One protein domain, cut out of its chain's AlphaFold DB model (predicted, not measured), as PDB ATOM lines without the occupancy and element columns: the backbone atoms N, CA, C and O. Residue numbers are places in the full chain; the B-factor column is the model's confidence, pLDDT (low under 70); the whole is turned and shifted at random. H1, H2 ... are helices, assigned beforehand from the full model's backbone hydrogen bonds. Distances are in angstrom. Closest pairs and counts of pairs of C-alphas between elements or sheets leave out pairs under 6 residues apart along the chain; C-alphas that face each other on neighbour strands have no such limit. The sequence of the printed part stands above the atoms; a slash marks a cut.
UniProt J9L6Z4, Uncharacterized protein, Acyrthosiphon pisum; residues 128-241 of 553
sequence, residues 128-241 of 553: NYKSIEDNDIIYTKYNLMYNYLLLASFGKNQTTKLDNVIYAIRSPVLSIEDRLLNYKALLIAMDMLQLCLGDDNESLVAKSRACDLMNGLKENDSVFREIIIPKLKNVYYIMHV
ATOM      1  N   ASN A 128     163.231 155.105 251.891       49.97
ATOM      2  CA  ASN A 128     163.626 154.425 250.653       49.97
ATOM      3  C   ASN A 128     165.152 154.324 250.490       49.97
ATOM      4  O   ASN A 128     165.636 153.342 249.943       49.97
ATOM      5  N   TYR A 129     165.940 155.272 251.011       49.19
ATOM      6  CA  TYR A 129     167.409 155.202 250.961       49.19
ATOM      7  C   TYR A 129     167.973 153.902 251.567       49.19
ATOM      8  O   TYR A 129     168.923 153.333 251.035       49.19
ATOM      9  N   LYS A 130     167.358 153.380 252.639       44.03
ATOM     10  CA  LYS A 130     167.828 152.161 253.323       44.03
ATOM     11  C   LYS A 130     167.569 150.867 252.547       44.03
ATOM     12  O   LYS A 130     168.176 149.856 252.878       44.03
ATOM     13  N   SER A 131     166.674 150.870 251.557       42.38
ATOM     14  CA  SER A 131     166.331 149.675 250.772       42.38
ATOM     15  C   SER A 131     167.043 149.592 249.419       42.38
ATOM     16  O   SER A 131     166.854 148.617 248.703       42.38
ATOM     17  N   ILE A 132     167.820 150.614 249.039       45.66
ATOM     18  CA  ILE A 132     168.415 150.758 247.695       45.66
ATOM     19  C   ILE A 132     169.843 150.185 247.621       45.66
ATOM     20  O   ILE A 132     170.389 150.039 246.532       45.66
ATOM     21  N   GLU A 133     170.435 149.785 248.752       44.81
ATOM     22  CA  GLU A 133     171.753 149.128 248.777       44.81
ATOM     23  C   GLU A 133     171.779 147.742 248.091       44.81
ATOM     24  O   GLU A 133     172.866 147.209 247.884       44.81
ATOM     25  N   ASP A 134     170.640 147.195 247.635       40.62
ATOM     26  CA  ASP A 134     170.564 145.860 247.030       40.62
ATOM     27  C   ASP A 134     169.936 145.827 245.608       40.62
ATOM     28  O   ASP A 134     168.733 145.995 245.411       40.62
ATOM     29  N   ASN A 135     170.780 145.455 244.631       39.12
ATOM     30  CA  ASN A 135     170.503 144.550 243.495       39.12
ATOM     31  C   ASN A 135     169.965 145.014 242.118       39.12
ATOM     32  O   ASN A 135     169.782 144.135 241.273       39.12
ATOM     33  N   ASP A 136     169.830 146.303 241.770       42.78
ATOM     34  CA  ASP A 136     169.522 146.667 240.363       42.78
ATOM     35  C   ASP A 136     170.362 147.833 239.794       42.78
ATOM     36  O   ASP A 136     170.227 149.005 240.159       42.78
ATOM     37  N   ILE A 137     171.256 147.492 238.854       42.22
ATOM     38  CA  ILE A 137     172.212 148.397 238.190       42.22
ATOM     39  C   ILE A 137     171.497 149.447 237.327       42.22
ATOM     40  O   ILE A 137     171.993 150.569 237.191       42.22
ATOM     41  N   ILE A 138     170.352 149.101 236.729       35.81
ATOM     42  CA  ILE A 138     169.589 150.026 235.881       35.81
ATOM     43  C   ILE A 138     168.870 151.035 236.777       35.81
ATOM     44  O   ILE A 138     168.990 152.242 236.565       35.81
ATOM     45  N   TYR A 139     168.223 150.555 237.839       43.97
ATOM     46  CA  TYR A 139     167.549 151.396 238.827       43.97
ATOM     47  C   TYR A 139     168.486 152.381 239.529       43.97
ATOM     48  O   TYR A 139     168.148 153.559 239.674       43.97
ATOM     49  N   THR A 140     169.670 151.901 239.924       50.16
ATOM     50  CA  THR A 140     170.683 152.729 240.578       50.16
ATOM     51  C   THR A 140     170.996 153.928 239.692       50.16
ATOM     52  O   THR A 140     170.869 155.053 240.158       50.16
ATOM     53  N   LYS A 141     171.286 153.703 238.399       49.56
ATOM     54  CA  LYS A 141     171.689 154.746 237.440       49.56
ATOM     55  C   LYS A 141     170.624 155.812 237.176       49.56
ATOM     56  O   LYS A 141     170.986 156.982 237.137       49.56
ATOM     57  N   TYR A 142     169.352 155.436 237.029       51.56
ATOM     58  CA  TYR A 142     168.270 156.401 236.778       51.56
ATOM     59  C   TYR A 142     167.932 157.260 238.002       51.56
ATOM     60  O   TYR A 142     167.516 158.398 237.842       51.56
ATOM     61  N   ASN A 143     168.142 156.759 239.224       62.81
ATOM     62  CA  ASN A 143     167.803 157.505 240.441       62.81
ATOM     63  C   ASN A 143     168.999 158.195 241.122       62.81
ATOM     64  O   ASN A 143     168.812 158.856 242.144       62.81
ATOM     65  N   LEU A 144     170.219 158.086 240.573       68.50
ATOM     66  CA  LEU A 144     171.430 158.660 241.184       68.50
ATOM     67  C   LEU A 144     171.289 160.159 241.463       68.50
ATOM     68  O   LEU A 144     171.529 160.594 242.588       68.50
ATOM     69  N   MET A 145     170.867 160.942 240.466       76.38
ATOM     70  CA  MET A 145     170.749 162.397 240.604       76.38
ATOM     71  C   MET A 145     169.768 162.789 241.714       76.38
ATOM     72  O   MET A 145     170.066 163.656 242.538       76.38
ATOM     73  N   TYR A 146     168.627 162.100 241.767       74.31
ATOM     74  CA  TYR A 146     167.597 162.277 242.789       74.31
ATOM     75  C   TYR A 146     168.149 161.981 244.185       74.31
ATOM     76  O   TYR A 146     167.982 162.785 245.101       74.31
ATOM     77  N   ASN A 147     168.857 160.859 244.338       72.00
ATOM     78  CA  ASN A 147     169.453 160.450 245.608       72.00
ATOM     79  C   ASN A 147     170.490 161.464 246.094       72.00
ATOM     80  O   ASN A 147     170.499 161.836 247.266       72.00
ATOM     81  N   TYR A 148     171.338 161.961 245.199       79.25
ATOM     82  CA  TYR A 148     172.315 162.981 245.546       79.25
ATOM     83  C   TYR A 148     171.650 164.296 245.973       79.25
ATOM     84  O   TYR A 148     171.998 164.853 247.013       79.25
ATOM     85  N   LEU A 149     170.626 164.769 245.261       76.31
ATOM     86  CA  LEU A 149     169.871 165.954 245.684       76.31
ATOM     87  C   LEU A 149     169.165 165.767 247.032       76.31
ATOM     88  O   LEU A 149     169.066 166.709 247.825       76.31
ATOM     89  N   LEU A 150     168.720 164.547 247.318       71.56
ATOM     90  CA  LEU A 150     168.166 164.188 248.612       71.56
ATOM     91  C   LEU A 150     169.202 164.339 249.729       71.56
ATOM     92  O   LEU A 150     168.980 165.045 250.715       71.56
ATOM     93  N   LEU A 151     170.361 163.707 249.548       72.38
ATOM     94  CA  LEU A 151     171.465 163.750 250.501       72.38
ATOM     95  C   LEU A 151     171.986 165.178 250.687       72.38
ATOM     96  O   LEU A 151     172.359 165.559 251.797       72.38
ATOM     97  N   ALA A 152     171.950 165.997 249.635       78.56
ATOM     98  CA  ALA A 152     172.243 167.420 249.728       78.56
ATOM     99  C   ALA A 152     171.212 168.178 250.581       78.56
ATOM    100  O   ALA A 152     171.580 169.002 251.422       78.56
ATOM    101  N   SER A 153     169.925 167.879 250.412       70.69
ATOM    102  CA  SER A 153     168.840 168.542 251.144       70.69
ATOM    103  C   SER A 153     168.903 168.237 252.648       70.69
ATOM    104  O   SER A 153     168.835 169.159 253.467       70.69
ATOM    105  N   PHE A 154     169.153 166.975 253.019       69.00
ATOM    106  CA  PHE A 154     169.171 166.518 254.421       69.00
ATOM    107  C   PHE A 154     170.563 166.391 255.049       69.00
ATOM    108  O   PHE A 154     170.686 166.042 256.227       69.00
ATOM    109  N   GLY A 155     171.631 166.672 254.302       65.00
ATOM    110  CA  GLY A 155     173.000 166.572 254.802       65.00
ATOM    111  C   GLY A 155     173.224 167.454 256.035       65.00
ATOM    112  O   GLY A 155     172.886 168.635 256.046       65.00
ATOM    113  N   LYS A 156     173.824 166.914 257.099       69.19
ATOM    114  CA  LYS A 156     174.056 167.678 258.345       69.19
ATOM    115  C   LYS A 156     175.191 168.707 258.230       69.19
ATOM    116  O   LYS A 156     175.224 169.676 258.980       69.19
ATOM    117  N   ASN A 157     176.126 168.495 257.302       80.38
ATOM    118  CA  ASN A 157     177.332 169.301 257.088       80.38
ATOM    119  C   ASN A 157     177.322 169.908 255.675       80.38
ATOM    120  O   ASN A 157     177.065 169.192 254.714       80.38
ATOM    121  N   GLN A 158     177.688 171.189 255.553       79.88
ATOM    122  CA  GLN A 158     177.833 171.912 254.280       79.88
ATOM    123  C   GLN A 158     178.767 171.237 253.261       79.88
ATOM    124  O   GLN A 158     178.490 171.290 252.071       79.88
ATOM    125  N   THR A 159     179.830 170.566 253.714       79.81
ATOM    126  CA  THR A 159     180.749 169.794 252.849       79.81
ATOM    127  C   THR A 159     179.991 168.666 252.163       79.81
ATOM    128  O   THR A 159     179.884 168.631 250.949       79.81
ATOM    129  N   THR A 160     179.338 167.819 252.964       78.94
ATOM    130  CA  THR A 160     178.525 166.707 252.473       78.94
ATOM    131  C   THR A 160     177.378 167.194 251.594       78.94
ATOM    132  O   THR A 160     177.031 166.526 250.628       78.94
ATOM    133  N   LYS A 161     176.789 168.360 251.897       85.12
ATOM    134  CA  LYS A 161     175.788 168.963 251.013       85.12
ATOM    135  C   LYS A 161     176.384 169.292 249.650       85.12
ATOM    136  O   LYS A 161     175.840 168.849 248.646       85.12
ATOM    137  N   LEU A 162     177.499 170.023 249.627       85.69
ATOM    138  CA  LEU A 162     178.159 170.437 248.396       85.69
ATOM    139  C   LEU A 162     178.599 169.229 247.563       85.69
ATOM    140  O   LEU A 162     178.285 169.186 246.381       85.69
ATOM    141  N   ASP A 163     179.235 168.229 248.176       83.50
ATOM    142  CA  ASP A 163     179.681 167.008 247.494       83.50
ATOM    143  C   ASP A 163     178.519 166.329 246.766       83.50
ATOM    144  O   ASP A 163     178.605 166.029 245.577       83.50
ATOM    145  N   ASN A 164     177.390 166.163 247.457       85.19
ATOM    146  CA  ASN A 164     176.193 165.575 246.873       85.19
ATOM    147  C   ASN A 164     175.587 166.454 245.769       85.19
ATOM    148  O   ASN A 164     175.184 165.933 244.736       85.19
ATOM    149  N   VAL A 165     175.586 167.782 245.905       88.31
ATOM    150  CA  VAL A 165     175.172 168.667 244.801       88.31
ATOM    151  C   VAL A 165     176.082 168.485 243.579       88.31
ATOM    152  O   VAL A 165     175.587 168.389 242.457       88.31
ATOM    153  N   ILE A 166     177.400 168.376 243.770       89.12
ATOM    154  CA  ILE A 166     178.345 168.145 242.669       89.12
ATOM    155  C   ILE A 166     178.144 166.759 242.041       89.12
ATOM    156  O   ILE A 166     178.164 166.640 240.815       89.12
ATOM    157  N   TYR A 167     177.883 165.718 242.834       86.69
ATOM    158  CA  TYR A 167     177.540 164.395 242.308       86.69
ATOM    159  C   TYR A 167     176.217 164.390 241.529       86.69
ATOM    160  O   TYR A 167     176.119 163.719 240.499       86.69
ATOM    161  N   ALA A 168     175.226 165.180 241.951       86.25
ATOM    162  CA  ALA A 168     173.998 165.375 241.186       86.25
ATOM    163  C   ALA A 168     174.278 166.057 239.835       86.25
ATOM    164  O   ALA A 168     173.808 165.578 238.808       86.25
ATOM    165  N   ILE A 169     175.104 167.111 239.804       89.75
ATOM    166  CA  ILE A 169     175.489 167.809 238.560       89.75
ATOM    167  C   ILE A 169     176.208 166.876 237.572       89.75
ATOM    168  O   ILE A 169     176.011 166.987 236.366       89.75
ATOM    169  N   ARG A 170     177.026 165.946 238.076       87.75
ATOM    170  CA  ARG A 170     177.739 164.941 237.265       87.75
ATOM    171  C   ARG A 170     176.874 163.815 236.748       87.75
ATOM    172  O   ARG A 170     177.305 163.065 235.875       87.75
ATOM    173  N   SER A 171     175.720 163.613 237.368       85.00
ATOM    174  CA  SER A 171     174.872 162.495 237.007       85.00
ATOM    175  C   SER A 171     174.379 162.698 235.569       85.00
ATOM    176  O   SER A 171     173.971 163.813 235.228       85.00
ATOM    177  N   PRO A 172     174.421 161.657 234.719       80.75
ATOM    178  CA  PRO A 172     173.888 161.735 233.368       80.75
ATOM    179  C   PRO A 172     172.444 162.227 233.380       80.75
ATOM    180  O   PRO A 172     171.645 161.812 234.219       80.75
ATOM    181  N   VAL A 173     172.110 163.092 232.429       81.06
ATOM    182  CA  VAL A 173     170.744 163.579 232.241       81.06
ATOM    183  C   VAL A 173     170.047 162.613 231.291       81.06
ATOM    184  O   VAL A 173     170.217 162.716 230.076       81.06
ATOM    185  N   LEU A 174     169.337 161.619 231.830       73.00
ATOM    186  CA  LEU A 174     168.749 160.515 231.061       73.00
ATOM    187  C   LEU A 174     167.274 160.740 230.733       73.00
ATOM    188  O   LEU A 174     166.784 160.191 229.748       73.00
ATOM    189  N   SER A 175     166.578 161.539 231.531       68.06
ATOM    190  CA  SER A 175     165.189 161.917 231.294       68.06
ATOM    191  C   SER A 175     164.992 163.430 231.313       68.06
ATOM    192  O   SER A 175     165.914 164.230 231.489       68.06
ATOM    193  N   ILE A 176     163.750 163.842 231.103       64.69
ATOM    194  CA  ILE A 176     163.341 165.230 231.251       64.69
ATOM    195  C   ILE A 176     163.368 165.691 232.704       64.69
ATOM    196  O   ILE A 176     163.762 166.817 232.995       64.69
ATOM    197  N   GLU A 177     162.973 164.836 233.629       67.25
ATOM    198  CA  GLU A 177     163.009 165.139 235.051       67.25
ATOM    199  C   GLU A 177     164.439 165.268 235.549       67.25
ATOM    200  O   GLU A 177     164.721 166.179 236.326       67.25
ATOM    201  N   ASP A 178     165.366 164.483 234.997       74.25
ATOM    202  CA  ASP A 178     166.791 164.675 235.250       74.25
ATOM    203  C   ASP A 178     167.261 166.060 234.792       74.25
ATOM    204  O   ASP A 178     168.121 166.645 235.435       74.25
ATOM    205  N   ARG A 179     166.689 166.650 233.729       75.31
ATOM    206  CA  ARG A 179     167.032 168.030 233.318       75.31
ATOM    207  C   ARG A 179     166.588 169.042 234.359       75.31
ATOM    208  O   ARG A 179     167.342 169.952 234.694       75.31
ATOM    209  N   LEU A 180     165.360 168.893 234.851       73.38
ATOM    210  CA  LEU A 180     164.777 169.784 235.854       73.38
ATOM    211  C   LEU A 180     165.552 169.694 237.173       73.38
ATOM    212  O   LEU A 180     165.836 170.708 237.811       73.38
ATOM    213  N   LEU A 181     165.961 168.487 237.549       76.25
ATOM    214  CA  LEU A 181     166.750 168.243 238.748       76.25
ATOM    215  C   LEU A 181     168.204 168.652 238.597       76.25
ATOM    216  O   LEU A 181     168.747 169.255 239.515       76.25
ATOM    217  N   ASN A 182     168.815 168.417 237.440       85.06
ATOM    218  CA  ASN A 182     170.130 168.949 237.116       85.06
ATOM    219  C   ASN A 182     170.105 170.479 237.212       85.06
ATOM    220  O   ASN A 182     170.946 171.062 237.891       85.06
ATOM    221  N   TYR A 183     169.084 171.135 236.648       80.62
ATOM    222  CA  TYR A 183     168.897 172.577 236.793       80.62
ATOM    223  C   TYR A 183     168.751 172.999 238.260       80.62
ATOM    224  O   TYR A 183     169.410 173.942 238.700       80.62
ATOM    225  N   LYS A 184     167.968 172.268 239.062       79.06
ATOM    226  CA  LYS A 184     167.847 172.532 240.501       79.06
ATOM    227  C   LYS A 184     169.177 172.357 241.242       79.06
ATOM    228  O   LYS A 184     169.506 173.190 242.082       79.06
ATOM    229  N   ALA A 185     169.949 171.319 240.923       86.25
ATOM    230  CA  ALA A 185     171.280 171.088 241.478       86.25
ATOM    231  C   ALA A 185     172.218 172.258 241.161       86.25
ATOM    232  O   ALA A 185     172.941 172.725 242.037       86.25
ATOM    233  N   LEU A 186     172.153 172.777 239.933       87.75
ATOM    234  CA  LEU A 186     172.919 173.945 239.511       87.75
ATOM    235  C   LEU A 186     172.522 175.202 240.284       87.75
ATOM    236  O   LEU A 186     173.415 175.919 240.724       87.75
ATOM    237  N   LEU A 187     171.227 175.446 240.508       82.50
ATOM    238  CA  LEU A 187     170.767 176.566 241.339       82.50
ATOM    239  C   LEU A 187     171.290 176.454 242.777       82.50
ATOM    240  O   LEU A 187     171.846 177.413 243.299       82.50
ATOM    241  N   ILE A 188     171.205 175.268 243.388       85.38
ATOM    242  CA  ILE A 188     171.741 175.041 244.740       85.38
ATOM    243  C   ILE A 188     173.263 175.260 244.758       85.38
ATOM    244  O   ILE A 188     173.784 175.898 245.671       85.38
ATOM    245  N   ALA A 189     173.990 174.771 243.748       88.44
ATOM    246  CA  ALA A 189     175.429 174.999 243.634       88.44
ATOM    247  C   ALA A 189     175.766 176.486 243.477       88.44
ATOM    248  O   ALA A 189     176.725 176.947 244.092       88.44
ATOM    249  N   MET A 190     174.989 177.234 242.683       85.75
ATOM    250  CA  MET A 190     175.135 178.685 242.553       85.75
ATOM    251  C   MET A 190     174.949 179.364 243.902       85.75
ATOM    252  O   MET A 190     175.847 180.090 244.312       85.75
ATOM    253  N   ASP A 191     173.867 179.073 244.624       83.88
ATOM    254  CA  ASP A 191     173.591 179.669 245.936       83.88
ATOM    255  C   ASP A 191     174.717 179.385 246.944       83.88
ATOM    256  O   ASP A 191     175.115 180.252 247.722       83.88
ATOM    257  N   MET A 192     175.277 178.170 246.916       86.12
ATOM    258  CA  MET A 192     176.369 177.778 247.809       86.12
ATOM    259  C   MET A 192     177.719 178.397 247.423       86.12
ATOM    260  O   MET A 192     178.517 178.708 248.308       86.12
ATOM    261  N   LEU A 193     178.007 178.545 246.127       86.88
ATOM    262  CA  LEU A 193     179.333 178.909 245.609       86.88
ATOM    263  C   LEU A 193     179.422 180.330 245.049       86.88
ATOM    264  O   LEU A 193     180.505 180.732 244.624       86.88
ATOM    265  N   GLN A 194     178.332 181.099 245.056       83.88
ATOM    266  CA  GLN A 194     178.205 182.412 244.415       83.88
ATOM    267  C   GLN A 194     179.412 183.323 244.679       83.88
ATOM    268  O   GLN A 194     180.028 183.852 243.754       83.88
ATOM    269  N   LEU A 195     179.800 183.436 245.953       79.75
ATOM    270  CA  LEU A 195     180.906 184.286 246.400       79.75
ATOM    271  C   LEU A 195     182.260 183.867 245.819       79.75
ATOM    272  O   LEU A 195     183.146 184.700 245.704       79.75
ATOM    273  N   CYS A 196     182.424 182.599 245.453       83.06
ATOM    274  CA  CYS A 196     183.682 182.012 245.002       83.06
ATOM    275  C   CYS A 196     183.793 181.939 243.469       83.06
ATOM    276  O   CYS A 196     184.872 181.671 242.935       83.06
ATOM    277  N   LEU A 197     182.677 182.131 242.757       80.62
ATOM    278  CA  LEU A 197     182.613 182.063 241.296       80.62
ATOM    279  C   LEU A 197     182.921 183.409 240.623       80.62
ATOM    280  O   LEU A 197     183.374 183.407 239.476       80.62
ATOM    281  N   GLY A 198     182.721 184.529 241.325       71.44
ATOM    282  CA  GLY A 198     183.058 185.868 240.838       71.44
ATOM    283  C   GLY A 198     184.567 186.125 240.760       71.44
ATOM    284  O   GLY A 198     185.334 185.629 241.581       71.44
ATOM    285  N   ASP A 199     184.985 186.925 239.776       64.12
ATOM    286  CA  ASP A 199     186.393 187.306 239.583       64.12
ATOM    287  C   ASP A 199     186.778 188.591 240.377       64.12
ATOM    288  O   ASP A 199     187.952 188.939 240.440       64.12
ATOM    289  N   ASP A 200     185.819 189.268 241.037       54.38
ATOM    290  CA  ASP A 200     185.953 190.682 241.453       54.38
ATOM    291  C   ASP A 200     186.164 190.949 242.971       54.38
ATOM    292  O   ASP A 200     186.106 192.103 243.381       54.38
ATOM    293  N   ASN A 201     186.399 189.956 243.849       50.94
ATOM    294  CA  ASN A 201     186.433 190.221 245.310       50.94
ATOM    295  C   ASN A 201     187.408 189.363 246.147       50.94
ATOM    296  O   ASN A 201     187.015 188.718 247.117       50.94
ATOM    297  N   GLU A 202     188.711 189.404 245.853       52.78
ATOM    298  CA  GLU A 202     189.741 188.646 246.597       52.78
ATOM    299  C   GLU A 202     189.704 188.845 248.133       52.78
ATOM    300  O   GLU A 202     189.960 187.903 248.886       52.78
ATOM    301  N   SER A 203     189.324 190.032 248.629       48.25
ATOM    302  CA  SER A 203     189.350 190.354 250.069       48.25
ATOM    303  C   SER A 203     188.195 189.751 250.889       48.25
ATOM    304  O   SER A 203     188.369 189.471 252.079       48.25
ATOM    305  N   LEU A 204     187.031 189.518 250.267       49.78
ATOM    306  CA  LEU A 204     185.863 188.847 250.865       49.78
ATOM    307  C   LEU A 204     185.882 187.333 250.593       49.78
ATOM    308  O   LEU A 204     185.468 186.546 251.445       49.78
ATOM    309  N   VAL A 205     186.422 186.928 249.439       55.12
ATOM    310  CA  VAL A 205     186.580 185.529 249.004       55.12
ATOM    311  C   VAL A 205     187.489 184.741 249.948       55.12
ATOM    312  O   VAL A 205     187.173 183.603 250.290       55.12
ATOM    313  N   ALA A 206     188.567 185.356 250.448       51.84
ATOM    314  CA  ALA A 206     189.553 184.703 251.314       51.84
ATOM    315  C   ALA A 206     189.050 184.337 252.730       51.84
ATOM    316  O   ALA A 206     189.784 183.713 253.491       51.84
ATOM    317  N   LYS A 207     187.824 184.733 253.116       54.81
ATOM    318  CA  LYS A 207     187.235 184.435 254.441       54.81
ATOM    319  C   LYS A 207     185.945 183.617 254.382       54.81
ATOM    320  O   LYS A 207     185.332 183.367 255.421       54.81
ATOM    321  N   SER A 208     185.493 183.227 253.191       70.25
ATOM    322  CA  SER A 208     184.252 182.469 253.047       70.25
ATOM    323  C   SER A 208     184.508 180.973 253.201       70.25
ATOM    324  O   SER A 208     185.195 180.362 252.385       70.25
ATOM    325  N   ARG A 209     183.847 180.358 254.188       73.38
ATOM    326  CA  ARG A 209     183.842 178.902 254.401       73.38
ATOM    327  C   ARG A 209     183.424 178.122 253.147       73.38
ATOM    328  O   ARG A 209     183.859 176.991 252.965       73.38
ATOM    329  N   ALA A 210     182.595 178.703 252.276       74.00
ATOM    330  CA  ALA A 210     182.210 178.079 251.010       74.00
ATOM    331  C   ALA A 210     183.380 177.995 250.011       74.00
ATOM    332  O   ALA A 210     183.487 177.021 249.267       74.00
ATOM    333  N   CYS A 211     184.286 178.977 250.021       80.69
ATOM    334  CA  CYS A 211     185.434 178.996 249.118       80.69
ATOM    335  C   CYS A 211     186.522 178.020 249.573       80.69
ATOM    336  O   CYS A 211     187.140 177.385 248.722       80.69
ATOM    337  N   ASP A 212     186.677 177.813 250.884       80.44
ATOM    338  CA  ASP A 212     187.535 176.754 251.432       80.44
ATOM    339  C   ASP A 212     187.057 175.363 250.995       80.44
ATOM    340  O   ASP A 212     187.854 174.549 250.531       80.44
ATOM    341  N   LEU A 213     185.742 175.112 251.061       80.38
ATOM    342  CA  LEU A 213     185.139 173.861 250.581       80.38
ATOM    343  C   LEU A 213     185.371 173.662 249.079       80.38
ATOM    344  O   LEU A 213     185.787 172.587 248.648       80.38
ATOM    345  N   MET A 214     185.155 174.710 248.281       83.69
ATOM    346  CA  MET A 214     185.405 174.665 246.841       83.69
ATOM    347  C   MET A 214     186.880 174.396 246.523       83.69
ATOM    348  O   MET A 214     187.179 173.649 245.593       83.69
ATOM    349  N   ASN A 215     187.808 174.992 247.272       83.69
ATOM    350  CA  ASN A 215     189.240 174.780 247.080       83.69
ATOM    351  C   ASN A 215     189.659 173.355 247.463       83.69
ATOM    352  O   ASN A 215     190.358 172.717 246.680       83.69
ATOM    353  N   GLY A 216     189.142 172.813 248.569       83.19
ATOM    354  CA  GLY A 216     189.366 171.411 248.937       83.19
ATOM    355  C   GLY A 216     188.870 170.425 247.871       83.19
ATOM    356  O   GLY A 216     189.536 169.431 247.581       83.19
ATOM    357  N   LEU A 217     187.742 170.722 247.216       82.56
ATOM    358  CA  LEU A 217     187.264 169.932 246.078       82.56
ATOM    359  C   LEU A 217     188.161 170.075 244.842       82.56
ATOM    360  O   LEU A 217     188.475 169.079 244.200       82.56
ATOM    361  N   LYS A 218     188.626 171.287 244.508       84.06
ATOM    362  CA  LYS A 218     189.531 171.512 243.360       84.06
ATOM    363  C   LYS A 218     190.839 170.732 243.458       84.06
ATOM    364  O   LYS A 218     191.392 170.342 242.427       84.06
ATOM    365  N   GLU A 219     191.369 170.583 244.667       85.06
ATOM    366  CA  GLU A 219     192.620 169.861 244.908       85.06
ATOM    367  C   GLU A 219     192.457 168.365 244.634       85.06
ATOM    368  O   GLU A 219     193.309 167.758 243.986       85.06
ATOM    369  N   ASN A 220     191.327 167.798 245.056       83.06
ATOM    370  CA  ASN A 220     191.093 166.358 245.028       83.06
ATOM    371  C   ASN A 220     190.345 165.872 243.778       83.06
ATOM    372  O   ASN A 220     190.281 164.668 243.539       83.06
ATOM    373  N   ASP A 221     189.794 166.784 242.975       84.94
ATOM    374  CA  ASP A 221     188.889 166.429 241.891       84.94
ATOM    375  C   ASP A 221     189.149 167.227 240.601       84.94
ATOM    376  O   ASP A 221     188.782 168.399 240.455       84.94
ATOM    377  N   SER A 222     189.783 166.563 239.627       85.81
ATOM    378  CA  SER A 222     190.116 167.162 238.331       85.81
ATOM    379  C   SER A 222     188.881 167.486 237.493       85.81
ATOM    380  O   SER A 222     188.851 168.545 236.876       85.81
ATOM    381  N   VAL A 223     187.839 166.647 237.511       83.38
ATOM    382  CA  VAL A 223     186.586 166.899 236.777       83.38
ATOM    383  C   VAL A 223     185.908 168.151 237.326       83.38
ATOM    384  O   VAL A 223     185.462 169.013 236.568       83.38
ATOM    385  N   PHE A 224     185.869 168.301 238.654       86.12
ATOM    386  CA  PHE A 224     185.324 169.504 239.276       86.12
ATOM    387  C   PHE A 224     186.117 170.754 238.877       86.12
ATOM    388  O   PHE A 224     185.534 171.760 238.467       86.12
ATOM    389  N   ARG A 225     187.448 170.675 238.958       87.56
ATOM    390  CA  ARG A 225     188.360 171.785 238.666       87.56
ATOM    391  C   ARG A 225     188.350 172.204 237.194       87.56
ATOM    392  O   ARG A 225     188.361 173.399 236.913       87.56
ATOM    393  N   GLU A 226     188.368 171.243 236.277       84.88
ATOM    394  CA  GLU A 226     188.642 171.475 234.854       84.88
ATOM    395  C   GLU A 226     187.369 171.566 234.005       84.88
ATOM    396  O   GLU A 226     187.384 172.238 232.977       84.88
ATOM    397  N   ILE A 227     186.262 170.950 234.436       86.25
ATOM    398  CA  ILE A 227     185.005 170.914 233.671       86.25
ATOM    399  C   ILE A 227     183.907 171.702 234.389       86.25
ATOM    400  O   ILE A 227     183.331 172.631 233.820       86.25
ATOM    401  N   ILE A 228     183.630 171.365 235.651       88.50
ATOM    402  CA  ILE A 228     182.451 171.890 236.355       88.50
ATOM    403  C   ILE A 228     182.625 173.367 236.707       88.50
ATOM    404  O   ILE A 228     181.791 174.184 236.325       88.50
ATOM    405  N   ILE A 229     183.712 173.746 237.389       88.56
ATOM    406  CA  ILE A 229     183.939 175.136 237.816       88.56
ATOM    407  C   ILE A 229     183.935 176.124 236.639       88.56
ATOM    408  O   ILE A 229     183.241 177.138 236.742       88.56
ATOM    409  N   PRO A 230     184.651 175.887 235.521       87.50
ATOM    410  CA  PRO A 230     184.622 176.808 234.388       87.50
ATOM    411  C   PRO A 230     183.213 177.026 233.825       87.50
ATOM    412  O   PRO A 230     182.838 178.165 233.549       87.50
ATOM    413  N   LYS A 231     182.409 175.961 233.713       89.75
ATOM    414  CA  LYS A 231     181.020 176.054 233.245       89.75
ATOM    415  C   LYS A 231     180.108 176.743 234.269       89.75
ATOM    416  O   LYS A 231     179.320 177.603 233.885       89.75
ATOM    417  N   LEU A 232     180.266 176.451 235.564       88.56
ATOM    418  CA  LEU A 232     179.557 177.132 236.657       88.56
ATOM    419  C   LEU A 232     179.859 178.634 236.687       88.56
ATOM    420  O   LEU A 232     178.950 179.429 236.902       88.56
ATOM    421  N   LYS A 233     181.103 179.044 236.409       87.25
ATOM    422  CA  LYS A 233     181.441 180.464 236.246       87.25
ATOM    423  C   LYS A 233     180.664 181.098 235.093       87.25
ATOM    424  O   LYS A 233     180.145 182.192 235.264       87.25
ATOM    425  N   ASN A 234     180.532 180.429 233.946       86.31
ATOM    426  CA  ASN A 234     179.736 180.968 232.836       86.31
ATOM    427  C   ASN A 234     178.269 181.161 233.249       86.31
ATOM    428  O   ASN A 234     177.714 182.230 233.017       86.31
ATOM    429  N   VAL A 235     177.676 180.169 233.923       84.56
ATOM    430  CA  VAL A 235     176.302 180.259 234.452       84.56
ATOM    431  C   VAL A 235     176.169 181.413 235.450       84.56
ATOM    432  O   VAL A 235     175.254 182.223 235.329       84.56
ATOM    433  N   TYR A 236     177.118 181.552 236.379       85.38
ATOM    434  CA  TYR A 236     177.148 182.660 237.332       85.38
ATOM    435  C   TYR A 236     177.151 184.023 236.629       85.38
ATOM    436  O   TYR A 236     176.375 184.902 237.002       85.38
ATOM    437  N   TYR A 237     177.980 184.184 235.590       81.38
ATOM    438  CA  TYR A 237     178.043 185.417 234.807       81.38
ATOM    439  C   TYR A 237     176.714 185.725 234.111       81.38
ATOM    440  O   TYR A 237     176.275 186.868 234.161       81.38
ATOM    441  N   ILE A 238     176.063 184.721 233.514       77.75
ATOM    442  CA  ILE A 238     174.745 184.885 232.876       77.75
ATOM    443  C   ILE A 238     173.703 185.369 233.895       77.75
ATOM    444  O   ILE A 238     172.913 186.254 233.588       77.75
ATOM    445  N   MET A 239     173.717 184.816 235.111       75.06
ATOM    446  CA  MET A 239     172.705 185.107 236.133       75.06
ATOM    447  C   MET A 239     172.909 186.438 236.872       75.06
ATOM    448  O   MET A 239     171.936 187.000 237.365       75.06
ATOM    449  N   HIS A 240     174.149 186.927 236.999       74.56
ATOM    450  CA  HIS A 240     174.478 188.019 237.933       74.56
ATOM    451  C   HIS A 240     175.147 189.239 237.297       74.56
ATOM    452  O   HIS A 240     175.348 190.243 237.979       74.56
ATOM    453  N   VAL A 241     175.546 189.183 236.024       72.31
ATOM    454  CA  VAL A 241     176.177 190.330 235.357       72.31
ATOM    455  C   VAL A 241     175.123 191.112 234.583       72.31
ATOM    456  O   VAL A 241     174.736 190.726 233.485       72.31
TER     457      VAL A 241
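This is residues 128 to 241 of the 553 residues of an uncharacterized protein of Acyrthosiphon pisum (UniProt J9L6Z4). A long kinked helix, H3, runs through the domain; the helical hairpin of H1 and H2 packs on its residues 178 to 192, and a V of H5 and H6 packs on it farther along, H6 crossing it nearly at a right angle. Residues 133 to 139 stick out at one end of the longest axis, and little H4 lies at the other. The printed part has 114 residues with six named helices, H1 to H6 in order, and no named strand: all helix, with mostly crossed packing. It is compact, with a radius of gyration of the C-alphas of 15.0 A, but elongated in outline, spanning 49 by 28 by 23 A.

H3, residues 176 to 197, is the hub and touches four helices. H2, residues 158 to 170, touches residues 182 to 192 of H3 at a steep tilt of 46 degrees, opposite ways; the closest C-alphas, of Val 165 and Ala 185, are 5.7 A apart. H1, residues 137 to 154, forms a hairpin with H2 at a shallow tilt of 34 degrees, only just short of steep; the closest C-alphas, of Ala 152 and Lys 161, are 4.1 A apart. H1 touches H3 with residues 145 to 149 alone, closest at the C-alphas of Leu 149 and Ala 185, 6.8 A. H6, residues 222 to 240, touches H3 with residues 229 to 236 alone, about perpendicular at 85 degrees; the closest C-alphas, of Leu 197 and Lys 233, are 5.4 A apart. H5, residues 209 to 220, touches H3, closest at the C-alphas of Cys 196 and Cys 211, 5.4 A. H5 and H6 touch only at the corner, with the C-alphas of Lys 218 and Arg 225 closest at 4.8 A. H4, residues 202 to 205, is close to H3 but not clearly touching, with the C-alphas of Cys 196 and Val 205 closest at 6.1 A. Every O i to N i+4 pair is within hydrogen-bond range in H2 and H5, against 12 of 14 in H1, 16 of 18 in H3 and 13 of 15 in H6; H4 is too short for such a pair.

H3 is 27.5 A long, H6 26.1 A, H1 24.5 A, H2 18.4 A, H5 17.3 A and H4 5.0 A. H1 begins at C-alpha 137 (172.212, 148.397, 238.190), and H6 ends at C-alpha 240 (174.478, 188.019, 237.933). Kinks stand near residue 144 in H1, residue 191 in H3 and residue 229 in H6, of 53, 53 and 38 degrees.

The C-alphas farthest apart, of Asn 135 and Ser 203, are 50.0 A apart. The printed part has no cut, and the five links between the helices are tight. The mean pLDDT of the printed part is 73.6, with low confidence at residues 128 to 144, 154 to 156, 175 to 177 and 199 to 207.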